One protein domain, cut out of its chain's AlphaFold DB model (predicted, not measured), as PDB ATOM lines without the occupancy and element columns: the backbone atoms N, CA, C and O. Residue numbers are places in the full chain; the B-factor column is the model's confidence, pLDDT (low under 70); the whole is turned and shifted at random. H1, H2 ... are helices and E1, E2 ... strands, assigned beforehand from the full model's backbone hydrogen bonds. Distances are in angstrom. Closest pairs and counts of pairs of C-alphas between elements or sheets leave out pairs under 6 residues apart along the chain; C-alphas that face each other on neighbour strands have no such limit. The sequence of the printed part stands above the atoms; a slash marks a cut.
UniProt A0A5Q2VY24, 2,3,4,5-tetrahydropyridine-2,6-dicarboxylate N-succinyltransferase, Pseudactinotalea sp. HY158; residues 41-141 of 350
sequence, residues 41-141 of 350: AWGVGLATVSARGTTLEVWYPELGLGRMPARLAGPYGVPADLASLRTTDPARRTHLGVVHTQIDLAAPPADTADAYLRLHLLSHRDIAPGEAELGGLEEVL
ATOM      1  N   ALA A  41      -5.892  -7.459  -3.402       98.25
ATOM      2  CA  ALA A  41      -5.756  -6.602  -4.574       98.25
ATOM      3  C   ALA A  41      -4.846  -5.410  -4.257       98.25
ATOM      4  O   ALA A  41      -4.556  -5.120  -3.092       98.25
ATOM      5  N   TRP A  42      -4.358  -4.733  -5.290       98.12
ATOM      6  CA  TRP A  42      -3.433  -3.616  -5.145       98.12
ATOM      7  C   TRP A  42      -3.619  -2.566  -6.237       98.12
ATOM      8  O   TRP A  42      -4.109  -2.868  -7.324       98.12
ATOM      9  N   GLY A  43      -3.181  -1.341  -5.950       97.56
ATOM     10  CA  GLY A  43      -3.141  -0.239  -6.902       97.56
ATOM     11  C   GLY A  43      -2.036   0.760  -6.576       97.56
ATOM     12  O   GLY A  43      -1.775   1.050  -5.408       97.56
ATOM     13  N   VAL A  44      -1.392   1.295  -7.610       97.31
ATOM     14  CA  VAL A  44      -0.502   2.457  -7.531       97.31
ATOM     15  C   VAL A  44      -1.189   3.602  -8.253       97.31
ATOM     16  O   VAL A  44      -1.481   3.510  -9.445       97.31
ATOM     17  N   GLY A  45      -1.499   4.658  -7.511       97.00
ATOM     18  CA  GLY A  45      -2.395   5.706  -7.980       97.00
ATOM     19  C   GLY A  45      -1.969   7.110  -7.597       97.00
ATOM     20  O   GLY A  45      -0.961   7.318  -6.924       97.00
ATOM     21  N   LEU A  46      -2.768   8.076  -8.037       97.56
ATOM     22  CA  LEU A  46      -2.652   9.489  -7.696       97.56
ATOM     23  C   LEU A  46      -3.862   9.915  -6.876       97.56
ATOM     24  O   LEU A  46      -4.990   9.876  -7.360       97.56
ATOM     25  N   ALA A  47      -3.610  10.330  -5.641       98.31
ATOM     26  CA  ALA A  47      -4.610  10.846  -4.727       98.31
ATOM     27  C   ALA A  47      -4.646  12.375  -4.772       98.31
ATOM     28  O   ALA A  47      -3.610  13.022  -4.585       98.31
ATOM     29  N   THR A  48      -5.833  12.956  -4.956       98.50
ATOM     30  CA  THR A  48      -6.066  14.384  -4.696       98.50
ATOM     31  C   THR A  48      -6.411  14.537  -3.222       98.50
ATOM     32  O   THR A  48      -7.476  14.109  -2.783       98.50
ATOM     33  N   VAL A  49      -5.532  15.175  -2.454       98.38
ATOM     34  CA  VAL A  49      -5.692  15.349  -1.006       98.38
ATOM     35  C   VAL A  49      -5.851  16.830  -0.682       98.38
ATOM     36  O   VAL A  49      -5.089  17.674  -1.163       98.38
ATOM     37  N   SER A  50      -6.851  17.175   0.124       97.12
ATOM     38  CA  SER A  50      -7.096  18.557   0.532       97.12
ATOM     39  C   SER A  50      -6.067  19.054   1.552       97.12
ATOM     40  O   SER A  50      -5.344  18.278   2.179       97.12
ATOM     41  N   ALA A  51      -6.010  20.367   1.770       93.69
ATOM     42  CA  ALA A  51      -5.165  20.969   2.803       93.69
ATOM     43  C   ALA A  51      -5.504  20.499   4.231       93.69
ATOM     44  O   ALA A  51      -4.685  20.674   5.131       93.69
ATOM     45  N   ARG A  52      -6.686  19.901   4.448       93.25
ATOM     46  CA  ARG A  52      -7.077  19.281   5.724       93.25
ATOM     47  C   ARG A  52      -6.629  17.824   5.857       93.25
ATOM     48  O   ARG A  52      -6.853  17.225   6.902       93.25
ATOM     49  N   GLY A  53      -6.002  17.259   4.827       95.19
ATOM     50  CA  GLY A  53      -5.587  15.856   4.792       95.19
ATOM     51  C   GLY A  53      -6.679  14.892   4.323       95.19
ATOM     52  O   GLY A  53      -6.442  13.689   4.294       95.19
ATOM     53  N   THR A  54      -7.854  15.390   3.923       96.88
ATOM     54  CA  THR A  54      -8.922  14.552   3.365       96.88
ATOM     55  C   THR A  54      -8.537  14.103   1.960       96.88
ATOM     56  O   THR A  54      -8.350  14.939   1.073       96.88
ATOM     57  N   THR A  55      -8.448  12.793   1.736       98.50
ATOM     58  CA  THR A  55      -8.338  12.239   0.380       98.50
ATOM     59  C   THR A  55      -9.683  12.416  -0.310       98.50
ATOM     60  O   THR A  55     -10.677  11.882   0.160       98.50
ATOM     61  N   LEU A  56      -9.735  13.201  -1.384       98.38
ATOM     62  CA  LEU A  56     -10.970  13.482  -2.120       98.38
ATOM     63  C   LEU A  56     -11.240  12.381  -3.152       98.38
ATOM     64  O   LEU A  56     -12.345  11.852  -3.242       98.38
ATOM     65  N   GLU A  57     -10.213  12.012  -3.908       98.38
ATOM     66  CA  GLU A  57     -10.267  10.988  -4.951       98.38
ATOM     67  C   GLU A  57      -8.922  10.280  -5.072       98.38
ATOM     68  O   GLU A  57      -7.890  10.844  -4.693       98.38
ATOM     69  N   VAL A  58      -8.934   9.076  -5.645       98.75
ATOM     70  CA  VAL A  58      -7.722   8.391  -6.098       98.75
ATOM     71  C   VAL A  58      -7.951   7.808  -7.485       98.75
ATOM     72  O   VAL A  58      -8.921   7.085  -7.695       98.75
ATOM     73  N   TRP A  59      -7.051   8.097  -8.422       98.62
ATOM     74  CA  TRP A  59      -7.019   7.477  -9.746       98.62
ATOM     75  C   TRP A  59      -5.937   6.396  -9.804       98.62
ATOM     76  O   TRP A  59      -4.776   6.684  -9.507       98.62
ATOM     77  N   TYR A  60      -6.302   5.170 -10.189       98.25
ATOM     78  CA  TYR A  60      -5.390   4.023 -10.276       98.25
ATOM     79  C   TYR A  60      -5.162   3.588 -11.733       98.25
ATOM     80  O   TYR A  60      -5.946   2.808 -12.264       98.25
ATOM     81  N   PRO A  61      -4.087   4.047 -12.395       95.94
ATOM     82  CA  PRO A  61      -3.723   3.569 -13.730       95.94
ATOM     83  C   PRO A  61      -2.964   2.234 -13.718       95.94
ATOM     84  O   PRO A  61      -2.978   1.520 -14.718       95.94
ATOM     85  N   GLU A  62      -2.305   1.884 -12.608       95.06
ATOM     86  CA  GLU A  62      -1.699   0.564 -12.403       95.06
ATOM     87  C   GLU A  62      -2.369  -0.123 -11.215       95.06
ATOM     88  O   GLU A  62      -2.271   0.344 -10.080       95.06
ATOM     89  N   LEU A  63      -3.041  -1.242 -11.464       97.38
ATOM     90  CA  LEU A  63      -3.735  -2.023 -10.445       97.38
ATOM     91  C   LEU A  63      -3.766  -3.503 -10.818       97.38
ATOM     92  O   LEU A  63      -3.447  -3.880 -11.947       97.38
ATOM     93  N   GLY A  64      -4.135  -4.349  -9.862       97.56
ATOM     94  CA  GLY A  64      -4.344  -5.759 -10.140       97.56
ATOM     95  C   GLY A  64      -4.792  -6.572  -8.937       97.56
ATOM     96  O   GLY A  64      -4.754  -6.135  -7.785       97.56
ATOM     97  N   LEU A  65      -5.195  -7.804  -9.226       97.94
ATOM     98  CA  LEU A  65      -5.500  -8.811  -8.217       97.94
ATOM     99  C   LEU A  65      -4.220  -9.494  -7.720       97.94
ATOM    100  O   LEU A  65      -3.190  -9.530  -8.399       97.94
ATOM    101  N   GLY A  66      -4.290 -10.077  -6.529       96.06
ATOM    102  CA  GLY A  66      -3.179 -10.797  -5.927       96.06
ATOM    103  C   GLY A  66      -2.239  -9.899  -5.121       96.06
ATOM    104  O   GLY A  66      -2.604  -8.845  -4.603       96.06
ATOM    105  N   ARG A  67      -0.989 -10.350  -4.991       93.38
ATOM    106  CA  ARG A  67       0.066  -9.606  -4.297       93.38
ATOM    107  C   ARG A  67       0.662  -8.545  -5.223       93.38
ATOM    108  O   ARG A  67       0.990  -8.848  -6.367       93.38
ATOM    109  N   MET A  68       0.895  -7.348  -4.686       94.19
ATOM    110  CA  MET A  68       1.579  -6.275  -5.411       94.19
ATOM    111  C   MET A  68       2.969  -6.730  -5.898       94.19
ATOM    112  O   MET A  68       3.743  -7.281  -5.102       94.19
ATOM    113  N   PRO A  69       3.319  -6.494  -7.178       93.31
ATOM    114  CA  PRO A  69       4.649  -6.776  -7.700       93.31
ATOM    115  C   PRO A  69       5.739  -6.035  -6.919       93.31
ATOM    116  O   PRO A  69       5.615  -4.843  -6.651       93.31
ATOM    117  N   ALA A  70       6.860  -6.704  -6.629       90.62
ATOM    118  CA  ALA A  70       7.955  -6.114  -5.850       90.62
ATOM    119  C   ALA A  70       8.519  -4.820  -6.469       90.62
ATOM    120  O   ALA A  70       8.909  -3.917  -5.737       90.62
ATOM    121  N   ARG A  71       8.501  -4.699  -7.807       91.06
ATOM    122  CA  ARG A  71       8.944  -3.492  -8.532       91.06
ATOM    123  C   ARG A  71       8.106  -2.244  -8.221       91.06
ATOM    124  O   ARG A  71       8.584  -1.139  -8.426       91.06
ATOM    125  N   LEU A  72       6.863  -2.435  -7.780       89.56
ATOM    126  CA  LEU A  72       5.912  -1.375  -7.447       89.56
ATOM    127  C   LEU A  72       5.796  -1.165  -5.935       89.56
ATOM    128  O   LEU A  72       5.067  -0.291  -5.488       89.56
ATOM    129  N   ALA A  73       6.496  -1.965  -5.131       85.38
ATOM    130  CA  ALA A  73       6.362  -1.912  -3.689       85.38
ATOM    131  C   ALA A  73       7.167  -0.763  -3.071       85.38
ATOM    132  O   ALA A  73       8.361  -0.597  -3.328       85.38
ATOM    133  N   GLY A  74       6.514  -0.027  -2.171       78.25
ATOM    134  CA  GLY A  74       7.146   1.005  -1.359       78.25
ATOM    135  C   GLY A  74       7.459   2.304  -2.118       78.25
ATOM    136  O   GLY A  74       7.126   2.458  -3.292       78.25
ATOM    137  N   PRO A  75       8.134   3.259  -1.456       75.88
ATOM    138  CA  PRO A  75       8.258   4.640  -1.933       75.88
ATOM    139  C   PRO A  75       9.093   4.799  -3.214       75.88
ATOM    140  O   PRO A  75       9.020   5.840  -3.861       75.88
ATOM    141  N   TYR A  76       9.883   3.788  -3.580       80.56
ATOM    142  CA  TYR A  76      10.710   3.784  -4.791       80.56
ATOM    143  C   TYR A  76      10.044   3.063  -5.970       80.56
ATOM    144  O   TYR A  76      10.505   3.195  -7.100       80.56
ATOM    145  N   GLY A  77       8.953   2.330  -5.731       84.69
ATOM    146  CA  GLY A  77       8.174   1.634  -6.756       84.69
ATOM    147  C   GLY A  77       7.141   2.540  -7.425       84.69
ATOM    148  O   GLY A  77       5.981   2.157  -7.553       84.69
ATOM    149  N   VAL A  78       7.531   3.768  -7.772       88.56
ATOM    150  CA  VAL A  78       6.644   4.779  -8.362       88.56
ATOM    151  C   VAL A  78       6.937   4.909  -9.859       88.56
ATOM    152  O   VAL A  78       8.053   5.298 -10.215       88.56
ATOM    153  N   PRO A  79       5.963   4.633 -10.743       89.25
ATOM    154  CA  PRO A  79       6.092   4.908 -12.170       89.25
ATOM    155  C   PRO A  79       6.438   6.379 -12.445       89.25
ATOM    156  O   PRO A  79       5.872   7.285 -11.831       89.25
ATOM    157  N   ALA A  80       7.362   6.620 -13.381       89.94
ATOM    158  CA  ALA A  80       7.888   7.961 -13.665       89.94
ATOM    159  C   ALA A  80       6.789   8.960 -14.067       89.94
ATOM    160  O   ALA A  80       6.799  10.101 -13.604       89.94
ATOM    161  N   ASP A  81       5.809   8.509 -14.849       91.44
ATOM    162  CA  ASP A  81       4.688   9.344 -15.280       91.44
ATOM    163  C   ASP A  81       3.845   9.806 -14.081       91.44
ATOM    164  O   ASP A  81       3.550  10.994 -13.961       91.44
ATOM    165  N   LEU A  82       3.558   8.924 -13.115       92.00
ATOM    166  CA  LEU A  82       2.842   9.304 -11.888       92.00
ATOM    167  C   LEU A  82       3.663  10.247 -11.014       92.00
ATOM    168  O   LEU A  82       3.126  11.216 -10.477       92.00
ATOM    169  N   ALA A  83       4.972  10.008 -10.896       90.31
ATOM    170  CA  ALA A  83       5.851  10.919 -10.172       90.31
ATOM    171  C   ALA A  83       5.831  12.335 -10.776       90.31
ATOM    172  O   ALA A  83       5.851  13.309 -10.021       90.31
ATOM    173  N   SER A  84       5.751  12.447 -12.107       93.31
ATOM    174  CA  SER A  84       5.741  13.725 -12.833       93.31
ATOM    175  C   SER A  84       4.458  14.544 -12.642       93.31
ATOM    176  O   SER A  84       4.490  15.766 -12.768       93.31
ATOM    177  N   LEU A  85       3.345  13.891 -12.291       93.81
ATOM    178  CA  LEU A  85       2.046  14.537 -12.076       93.81
ATOM    179  C   LEU A  85       1.878  15.110 -10.663       93.81
ATOM    180  O   LEU A  85       0.919  15.838 -10.405       93.81
ATOM    181  N   ARG A  86       2.801  14.816  -9.736       93.88
ATOM    182  CA  ARG A  86       2.761  15.363  -8.374       93.88
ATOM    183  C   ARG A  86       2.807  16.884  -8.423       93.88
ATOM    184  O   ARG A  86       3.759  17.477  -8.925       93.88
ATOM    185  N   THR A  87       1.789  17.520  -7.866       96.00
ATOM    186  CA  THR A  87       1.652  18.975  -7.906       96.00
ATOM    187  C   THR A  87       0.791  19.476  -6.756       96.00
ATOM    188  O   THR A  87       0.082  18.702  -6.114       96.00
ATOM    189  N   THR A  88       0.834  20.778  -6.508       97.19
ATOM    190  CA  THR A  88      -0.063  21.462  -5.576       97.19
ATOM    191  C   THR A  88      -0.905  22.444  -6.369       97.19
ATOM    192  O   THR A  88      -0.382  23.178  -7.204       97.19
ATOM    193  N   ASP A  89      -2.199  22.494  -6.078       96.81
ATOM    194  CA  ASP A  89      -3.121  23.491  -6.604       96.81
ATOM    195  C   ASP A  89      -3.463  24.490  -5.486       96.81
ATOM    196  O   ASP A  89      -4.255  24.176  -4.590       96.81
ATOM    197  N   PRO A  90      -2.880  25.704  -5.493       96.31
ATOM    198  CA  PRO A  90      -3.133  26.696  -4.452       96.31
ATOM    199  C   PRO A  90      -4.574  27.221  -4.440       96.31
ATOM    200  O   PRO A  90      -5.070  27.634  -3.389       96.31
ATOM    201  N   ALA A  91      -5.256  27.224  -5.590       96.38
ATOM    202  CA  ALA A  91      -6.618  27.731  -5.686       96.38
ATOM    203  C   ALA A  91      -7.599  26.736  -5.050       96.38
ATOM    204  O   ALA A  91      -8.387  27.131  -4.183       96.38
ATOM    205  N   ARG A  92      -7.469  25.445  -5.386       96.75
ATOM    206  CA  ARG A  92      -8.212  24.353  -4.733       96.75
ATOM    207  C   ARG A  92      -7.735  24.050  -3.316       96.75
ATOM    208  O   ARG A  92      -8.508  23.513  -2.533       96.75
ATOM    209  N   ARG A  93      -6.503  24.437  -2.973       97.19
ATOM    210  CA  ARG A  93      -5.797  24.018  -1.750       97.19
ATOM    211  C   ARG A  93      -5.714  22.495  -1.653       97.19
ATOM    212  O   ARG A  93      -6.008  21.911  -0.613       97.19
ATOM    213  N   THR A  94      -5.325  21.864  -2.752       97.81
ATOM    214  CA  THR A  94      -5.123  20.417  -2.834       97.81
ATOM    215  C   THR A  94      -3.693  20.108  -3.249       97.81
ATOM    216  O   THR A  94      -3.009  20.942  -3.847       97.81
ATOM    217  N   HIS A  95      -3.230  18.907  -2.930       97.62
ATOM    218  CA  HIS A  95      -1.999  18.351  -3.469       97.62
ATOM    219  C   HIS A  95      -2.278  16.980  -4.076       97.62
ATOM    220  O   HIS A  95      -3.083  16.212  -3.553       97.62
ATOM    221  N   LEU A  96      -1.617  16.698  -5.192       97.00
ATOM    222  CA  LEU A  96      -1.671  15.421  -5.880       97.00
ATOM    223  C   LEU A  96      -0.461  14.586  -5.453       97.00
ATOM    224  O   LEU A  96       0.690  14.980  -5.675       97.00
ATOM    225  N   GLY A  97      -0.716  13.459  -4.797       95.12
ATOM    226  CA  GLY A  97       0.309  12.579  -4.237       95.12
ATOM    227  C   GLY A  97       0.191  11.158  -4.768       95.12
ATOM    228  O   GLY A  97      -0.908  10.688  -5.035       95.12
ATOM    229  N   VAL A  98       1.321  10.463  -4.909       95.94
ATOM    230  CA  VAL A  98       1.301   9.036  -5.256       95.94
ATOM    231  C   VAL A  98       0.924   8.222  -4.026       95.94
ATOM    232  O   VAL A  98       1.457   8.468  -2.943       95.94
ATOM    233  N   VAL A  99       0.036   7.249  -4.210       95.88
ATOM    234  CA  VAL A  99      -0.384   6.301  -3.177       95.88
ATOM    235  C   VAL A  99      -0.186   4.865  -3.643       95.88
ATOM    236  O   VAL A  99      -0.390   4.541  -4.814       95.88
ATOM    237  N   HIS A 100       0.206   4.009  -2.703       96.25
ATOM    238  CA  HIS A 100       0.288   2.562  -2.873       96.25
ATOM    239  C   HIS A 100      -0.756   1.923  -1.974       96.25
ATOM    240  O   HIS A 100      -0.661   2.012  -0.751       96.25
ATOM    241  N   THR A 101      -1.726   1.264  -2.584       97.19
ATOM    242  CA  THR A 101      -2.887   0.719  -1.891       97.19
ATOM    243  C   THR A 101      -2.863  -0.793  -2.017       97.19
ATOM    244  O   THR A 101      -2.678  -1.329  -3.108       97.19
ATOM    245  N   GLN A 102      -3.026  -1.493  -0.898       97.00
ATOM    246  CA  GLN A 102      -3.181  -2.944  -0.849       97.00
ATOM    247  C   GLN A 102      -4.369  -3.270   0.041       97.00
ATOM    248  O   GLN A 102      -4.444  -2.775   1.162       97.00
ATOM    249  N   ILE A 103      -5.280  -4.090  -0.464       97.69
ATOM    250  CA  ILE A 103      -6.568  -4.354   0.180       97.69
ATOM    251  C   ILE A 103      -6.859  -5.847   0.183       97.69
ATOM    252  O   ILE A 103      -6.292  -6.604  -0.607       97.69
ATOM    253  N   ASP A 104      -7.784  -6.246   1.047       97.44
ATOM    254  CA  ASP A 104      -8.486  -7.519   0.956       97.44
ATOM    255  C   ASP A 104      -9.930  -7.251   0.519       97.44
ATOM    256  O   ASP A 104     -10.696  -6.603   1.234       97.44
ATOM    257  N   LEU A 105     -10.310  -7.762  -0.653       97.25
ATOM    258  CA  LEU A 105     -11.657  -7.612  -1.203       97.25
ATOM    259  C   LEU A 105     -12.728  -8.288  -0.338       97.25
ATOM    260  O   LEU A 105     -13.901  -7.965  -0.488       97.25
ATOM    261  N   ALA A 106     -12.357  -9.212   0.555       95.44
ATOM    262  CA  ALA A 106     -13.287  -9.836   1.494       95.44
ATOM    263  C   ALA A 106     -13.548  -8.990   2.758       95.44
ATOM    264  O   ALA A 106     -14.521  -9.256   3.464       95.44
ATOM    265  N   ALA A 107     -12.708  -7.991   3.045       95.50
ATOM    266  CA  ALA A 107     -12.866  -7.086   4.180       95.50
ATOM    267  C   ALA A 107     -13.573  -5.780   3.763       95.50
ATOM    268  O   ALA A 107     -13.454  -5.398   2.597       95.50
ATOM    269  N   PRO A 108     -14.264  -5.075   4.680       95.81
ATOM    270  CA  PRO A 108     -14.800  -3.737   4.418       95.81
ATOM    271  C   PRO A 108     -13.706  -2.740   3.994       95.81
ATOM    272  O   PRO A 108     -12.555  -2.903   4.410       95.81
ATOM    273  N   PRO A 109     -14.039  -1.708   3.194       97.31
ATOM    274  CA  PRO A 109     -13.090  -0.675   2.807       97.31
ATOM    275  C   PRO A 109     -12.566   0.073   4.041       97.31
ATOM    276  O   PRO A 109     -13.345   0.571   4.851       97.31
ATOM    277  N   ALA A 110     -11.242   0.157   4.182       97.94
ATOM    278  CA  ALA A 110     -10.614   0.772   5.353       97.94
ATOM    279  C   ALA A 110     -10.553   2.308   5.282       97.94
ATOM    280  O   ALA A 110     -10.613   2.984   6.310       97.94
ATOM    281  N   ASP A 111     -10.407   2.861   4.078       98.44
ATOM    282  CA  ASP A 111     -10.264   4.293   3.829       98.44
ATOM    283  C   ASP A 111     -10.687   4.669   2.393       98.44
ATOM    284  O   ASP A 111     -11.146   3.837   1.605       98.44
ATOM    285  N   THR A 112     -10.552   5.952   2.041       98.62
ATOM    286  CA  THR A 112     -10.890   6.455   0.705       98.62
ATOM    287  C   THR A 112     -10.046   5.801  -0.395       98.62
ATOM    288  O   THR A 112     -10.562   5.531  -1.476       98.62
ATOM    289  N   ALA A 113      -8.759   5.539  -0.158       98.62
ATOM    290  CA  ALA A 113      -7.890   4.962  -1.178       98.62
ATOM    291  C   ALA A 113      -8.306   3.518  -1.495       98.62
ATOM    292  O   ALA A 113      -8.404   3.161  -2.673       98.62
ATOM    293  N   ASP A 114      -8.622   2.728  -0.467       98.69
ATOM    294  CA  ASP A 114      -9.217   1.396  -0.585       98.69
ATOM    295  C   ASP A 114     -10.536   1.445  -1.377       98.69
ATOM    296  O   ASP A 114     -10.682   0.774  -2.402       98.69
ATOM    297  N   ALA A 115     -11.461   2.324  -0.978       98.69
ATOM    298  CA  ALA A 115     -12.751   2.488  -1.641       98.69
ATOM    299  C   ALA A 115     -12.615   2.745  -3.151       98.69
ATOM    300  O   ALA A 115     -13.228   2.046  -3.960       98.69
ATOM    301  N   TYR A 116     -11.768   3.699  -3.553       98.88
ATOM    302  CA  TYR A 116     -11.528   3.969  -4.972       98.88
ATOM    303  C   TYR A 116     -10.906   2.770  -5.695       98.88
ATOM    304  O   TYR A 116     -11.262   2.538  -6.849       98.88
ATOM    305  N   LEU A 117     -10.035   1.984  -5.049       98.88
ATOM    306  CA  LEU A 117      -9.433   0.801  -5.672       98.88
ATOM    307  C   LEU A 117     -10.496  -0.258  -5.996       98.88
ATOM    308  O   LEU A 117     -10.501  -0.799  -7.101       98.88
ATOM    309  N   ARG A 118     -11.447  -0.506  -5.088       98.69
ATOM    310  CA  ARG A 118     -12.572  -1.432  -5.329       98.69
ATOM    311  C   ARG A 118     -13.437  -0.989  -6.504       98.69
ATOM    312  O   ARG A 118     -13.780  -1.803  -7.360       98.69
ATOM    313  N   LEU A 119     -13.761   0.302  -6.563       98.75
ATOM    314  CA  LEU A 119     -14.565   0.855  -7.652       98.75
ATOM    315  C   LEU A 119     -13.816   0.810  -8.996       98.75
ATOM    316  O   LEU A 119     -14.429   0.521 -10.022       98.75
ATOM    317  N   HIS A 120     -12.494   1.023  -9.000       98.88
ATOM    318  CA  HIS A 120     -11.676   0.836 -10.201       98.88
ATOM    319  C   HIS A 120     -11.690  -0.621 -10.662       98.88
ATOM    320  O   HIS A 120     -11.955  -0.859 -11.832       98.88
ATOM    321  N   LEU A 121     -11.474  -1.592  -9.770       98.75
ATOM    322  CA  LEU A 121     -11.477  -3.018 -10.127       98.75
ATOM    323  C   LEU A 121     -12.797  -3.449 -10.793       98.75
ATOM    324  O   LEU A 121     -12.778  -4.198 -11.770       98.75
ATOM    325  N   LEU A 122     -13.936  -2.935 -10.313       98.69
ATOM    326  CA  LEU A 122     -15.243  -3.153 -10.943       98.69
ATOM    327  C   LEU A 122     -15.306  -2.547 -12.353       98.69
ATOM    328  O   LEU A 122     -15.690  -3.223 -13.306       98.69
ATOM    329  N   SER A 123     -14.908  -1.282 -12.511       98.75
ATOM    330  CA  SER A 123     -15.003  -0.578 -13.798       98.75
ATOM    331  C   SER A 123     -13.943  -0.980 -14.827       98.75
ATOM    332  O   SER A 123     -14.194  -0.890 -16.029       98.75
ATOM    333  N   HIS A 124     -12.796  -1.493 -14.380       98.50
ATOM    334  CA  HIS A 124     -11.803  -2.163 -15.222       98.50
ATOM    335  C   HIS A 124     -12.228  -3.580 -15.628       98.50
ATOM    336  O   HIS A 124     -11.670  -4.126 -16.582       98.50
ATOM    337  N   ARG A 125     -13.271  -4.129 -14.984       98.19
ATOM    338  CA  ARG A 125     -13.775  -5.502 -15.164       98.19
ATOM    339  C   ARG A 125     -12.818  -6.581 -14.653       98.19
ATOM    340  O   ARG A 125     -12.900  -7.725 -15.092       98.19
ATOM    341  N   ASP A 126     -11.929  -6.236 -13.724       98.12
ATOM    342  CA  ASP A 126     -11.072  -7.215 -13.044       98.12
ATOM    343  C   ASP A 126     -11.871  -8.072 -12.058       98.12
ATOM    344  O   ASP A 126     -11.501  -9.212 -11.781       98.12
ATOM    345  N   ILE A 127     -12.970  -7.521 -11.533       97.94
ATOM    346  CA  ILE A 127     -13.938  -8.229 -10.694       97.94
ATOM    347  C   ILE A 127     -15.365  -7.935 -11.161       97.94
ATOM    348  O   ILE A 127     -15.670  -6.826 -11.604       97.94
ATOM    349  N   ALA A 128     -16.254  -8.918 -11.024       97.25
ATOM    350  CA  ALA A 128     -17.678  -8.739 -11.286       97.25
ATOM    351  C   ALA A 128     -18.401  -8.057 -10.102       97.25
ATOM    352  O   ALA A 128     -17.912  -8.092  -8.966       97.25
ATOM    353  N   PRO A 129     -19.593  -7.469 -10.318       97.25
ATOM    354  CA  PRO A 129     -20.459  -7.037  -9.225       97.25
ATOM    355  C   PRO A 129     -20.673  -8.136  -8.174       97.25
ATOM    356  O   PRO A 129     -20.893  -9.299  -8.508       97.25
ATOM    357  N   GLY A 130     -20.613  -7.766  -6.894       94.50
ATOM    358  CA  GLY A 130     -20.751  -8.677  -5.750       94.50
ATOM    359  C   GLY A 130     -19.474  -9.414  -5.338       94.50
ATOM    360  O   GLY A 130     -19.493 -10.154  -4.353       94.50
ATOM    361  N   GLU A 131     -18.359  -9.220  -6.046       95.25
ATOM    362  CA  GLU A 131     -17.093  -9.875  -5.710       95.25
ATOM    363  C   GLU A 131     -16.255  -9.155  -4.643       95.25
ATOM    364  O   GLU A 131     -15.381  -9.783  -4.038       95.25
ATOM    365  N   ALA A 132     -16.514  -7.873  -4.391       94.94
ATOM    366  CA  ALA A 132     -15.895  -7.113  -3.310       94.94
ATOM    367  C   ALA A 132     -16.908  -6.828  -2.198       94.94
ATOM    368  O   ALA A 132     -18.081  -6.575  -2.468       94.94
ATOM    369  N   GLU A 133     -16.443  -6.826  -0.952       94.38
ATOM    370  CA  GLU A 133     -17.171  -6.232   0.163       94.38
ATOM    371  C   GLU A 133     -17.144  -4.707   0.018       94.38
ATOM    372  O   GLU A 133     -16.076  -4.109  -0.130       94.38
ATOM    373  N   LEU A 134     -18.322  -4.089   0.007       94.50
ATOM    374  CA  LEU A 134     -18.509  -2.658  -0.249       94.50
ATOM    375  C   LEU A 134     -19.313  -1.967   0.864       94.50
ATOM    376  O   LEU A 134     -19.533  -0.759   0.790       94.50
ATOM    377  N   GLY A 135     -19.758  -2.702   1.888       92.44
ATOM    378  CA  GLY A 135     -20.415  -2.115   3.051       92.44
ATOM    379  C   GLY A 135     -19.495  -1.110   3.744       92.44
ATOM    380  O   GLY A 135     -18.335  -1.412   4.002       92.44
ATOM    381  N   GLY A 136     -20.002   0.093   4.022       92.38
ATOM    382  CA  GLY A 136     -19.221   1.185   4.617       92.38
ATOM    383  C   GLY A 136     -18.529   2.112   3.608       92.38
ATOM    384  O   GLY A 136     -17.871   3.065   4.021       92.38
ATOM    385  N   LEU A 137     -18.704   1.915   2.291       94.06
ATOM    386  CA  LEU A 137     -18.169   2.837   1.274       94.06
ATOM    387  C   LEU A 137     -18.561   4.299   1.532       94.06
ATOM    388  O   LEU A 137     -17.723   5.193   1.430       94.06
ATOM    389  N   GLU A 138     -19.824   4.558   1.879       91.50
ATOM    390  CA  GLU A 138     -20.296   5.923   2.134       91.50
ATOM    391  C   GLU A 138     -19.680   6.566   3.385       91.50
ATOM    392  O   GLU A 138     -19.659   7.794   3.494       91.50
ATOM    393  N   GLU A 139     -19.164   5.764   4.317       95.00
ATOM    394  CA  GLU A 139     -18.502   6.251   5.529       95.00
ATOM    395  C   GLU A 139     -17.086   6.751   5.219       95.00
ATOM    396  O   GLU A 139     -16.647   7.755   5.782       95.00
ATOM    397  N   VAL A 140     -16.389   6.090   4.287       97.56
ATOM    398  CA  VAL A 140     -14.992   6.395   3.936       97.56
ATOM    399  C   VAL A 140     -14.837   7.317   2.721       97.56
ATOM    400  O   VAL A 140     -13.789   7.946   2.554       97.56
ATOM    401  N   LEU A 141     -15.847   7.416   1.852       98.06
ATOM    402  CA  LEU A 141     -15.836   8.316   0.694       98.06
ATOM    403  C   LEU A 141     -16.374   9.700   1.077       98.06
ATOM    404  O   LEU A 141     -17.548   9.797   1.433       98.06
TER     405      LEU A 141
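This is residues 41 to 141 of the 350 residues of the protein "2,3,4,5-tetrahydropyridine-2,6-dicarboxylate N-succinyltransferase" of Pseudactinotalea sp. HY158 (UniProt A0A5Q2VY24). A sheet of four antiparallel strands, curled like part of a barrel, wraps round one helix, H2. The short H3 sits at one end of H2, and the short H1 only grazes the sheet. The printed part has 101 residues, with four named strands and three named helices in the order E1, E2, H1, E3, E4, H2, H3; the sheet's order is E2, E1, E4, E3. The class is mixed, helices and strands; the whole is compact, with a radius of gyration of the C-alphas of 13.6 A and spans of 39 by 32 by 20 A.

E1, residues 41 to 50, spans 25.7 A from C-alpha 41 at (-5.756, -6.602, -4.574). E2, residues 55 to 65, spans 22.9 A, and E4, residues 94 to 104, 28.4 A. E3 is residues 87 to 89. H2, residues 112 to 124, spans 18.1 A; H1 is residues 80 to 84, and H3, residues 137 to 140, ends at C-alpha 140 (-14.992, 6.395, 3.936).

The strongly twisted sheet has edge strands E2 and E3. E1 bends by 66 degrees at residue 44, E2 by 80 at 62 and E4 by 64 at 98. E1 and E2 form a hairpin, with N 44 and O 62 at 2.8 A; E1 and E4 are antiparallel, with N 47 and O 97 at 2.8 A; E3 and E4 form a hairpin, with N 96 and O 87 at 2.8 A. H2 is on one face of the sheet, making two layers, helix over sheet; the closest C-alphas of E2 and H2 are those of Val 58 and Tyr 116, 5.9 A. H1 grazes the sheet with residues 82 to 84. H2, with residues 112 to 115 alone, only just touches H3, with 3 pairs of C-alphas within 8 A, the closest being Thr 112 and Val 140, 5.2 A. H1 and H2 are apart. In H1 and H2 every O i to N i+4 pair is within hydrogen-bond range; H3 is too short for one.

The C-alphas of Pro 90 and Gly 130 are the farthest apart, 39.5 A. The printed part has no cut. The links E2 to H1 and H2 to H3 are long. No printed residue is under 70 in pLDDT.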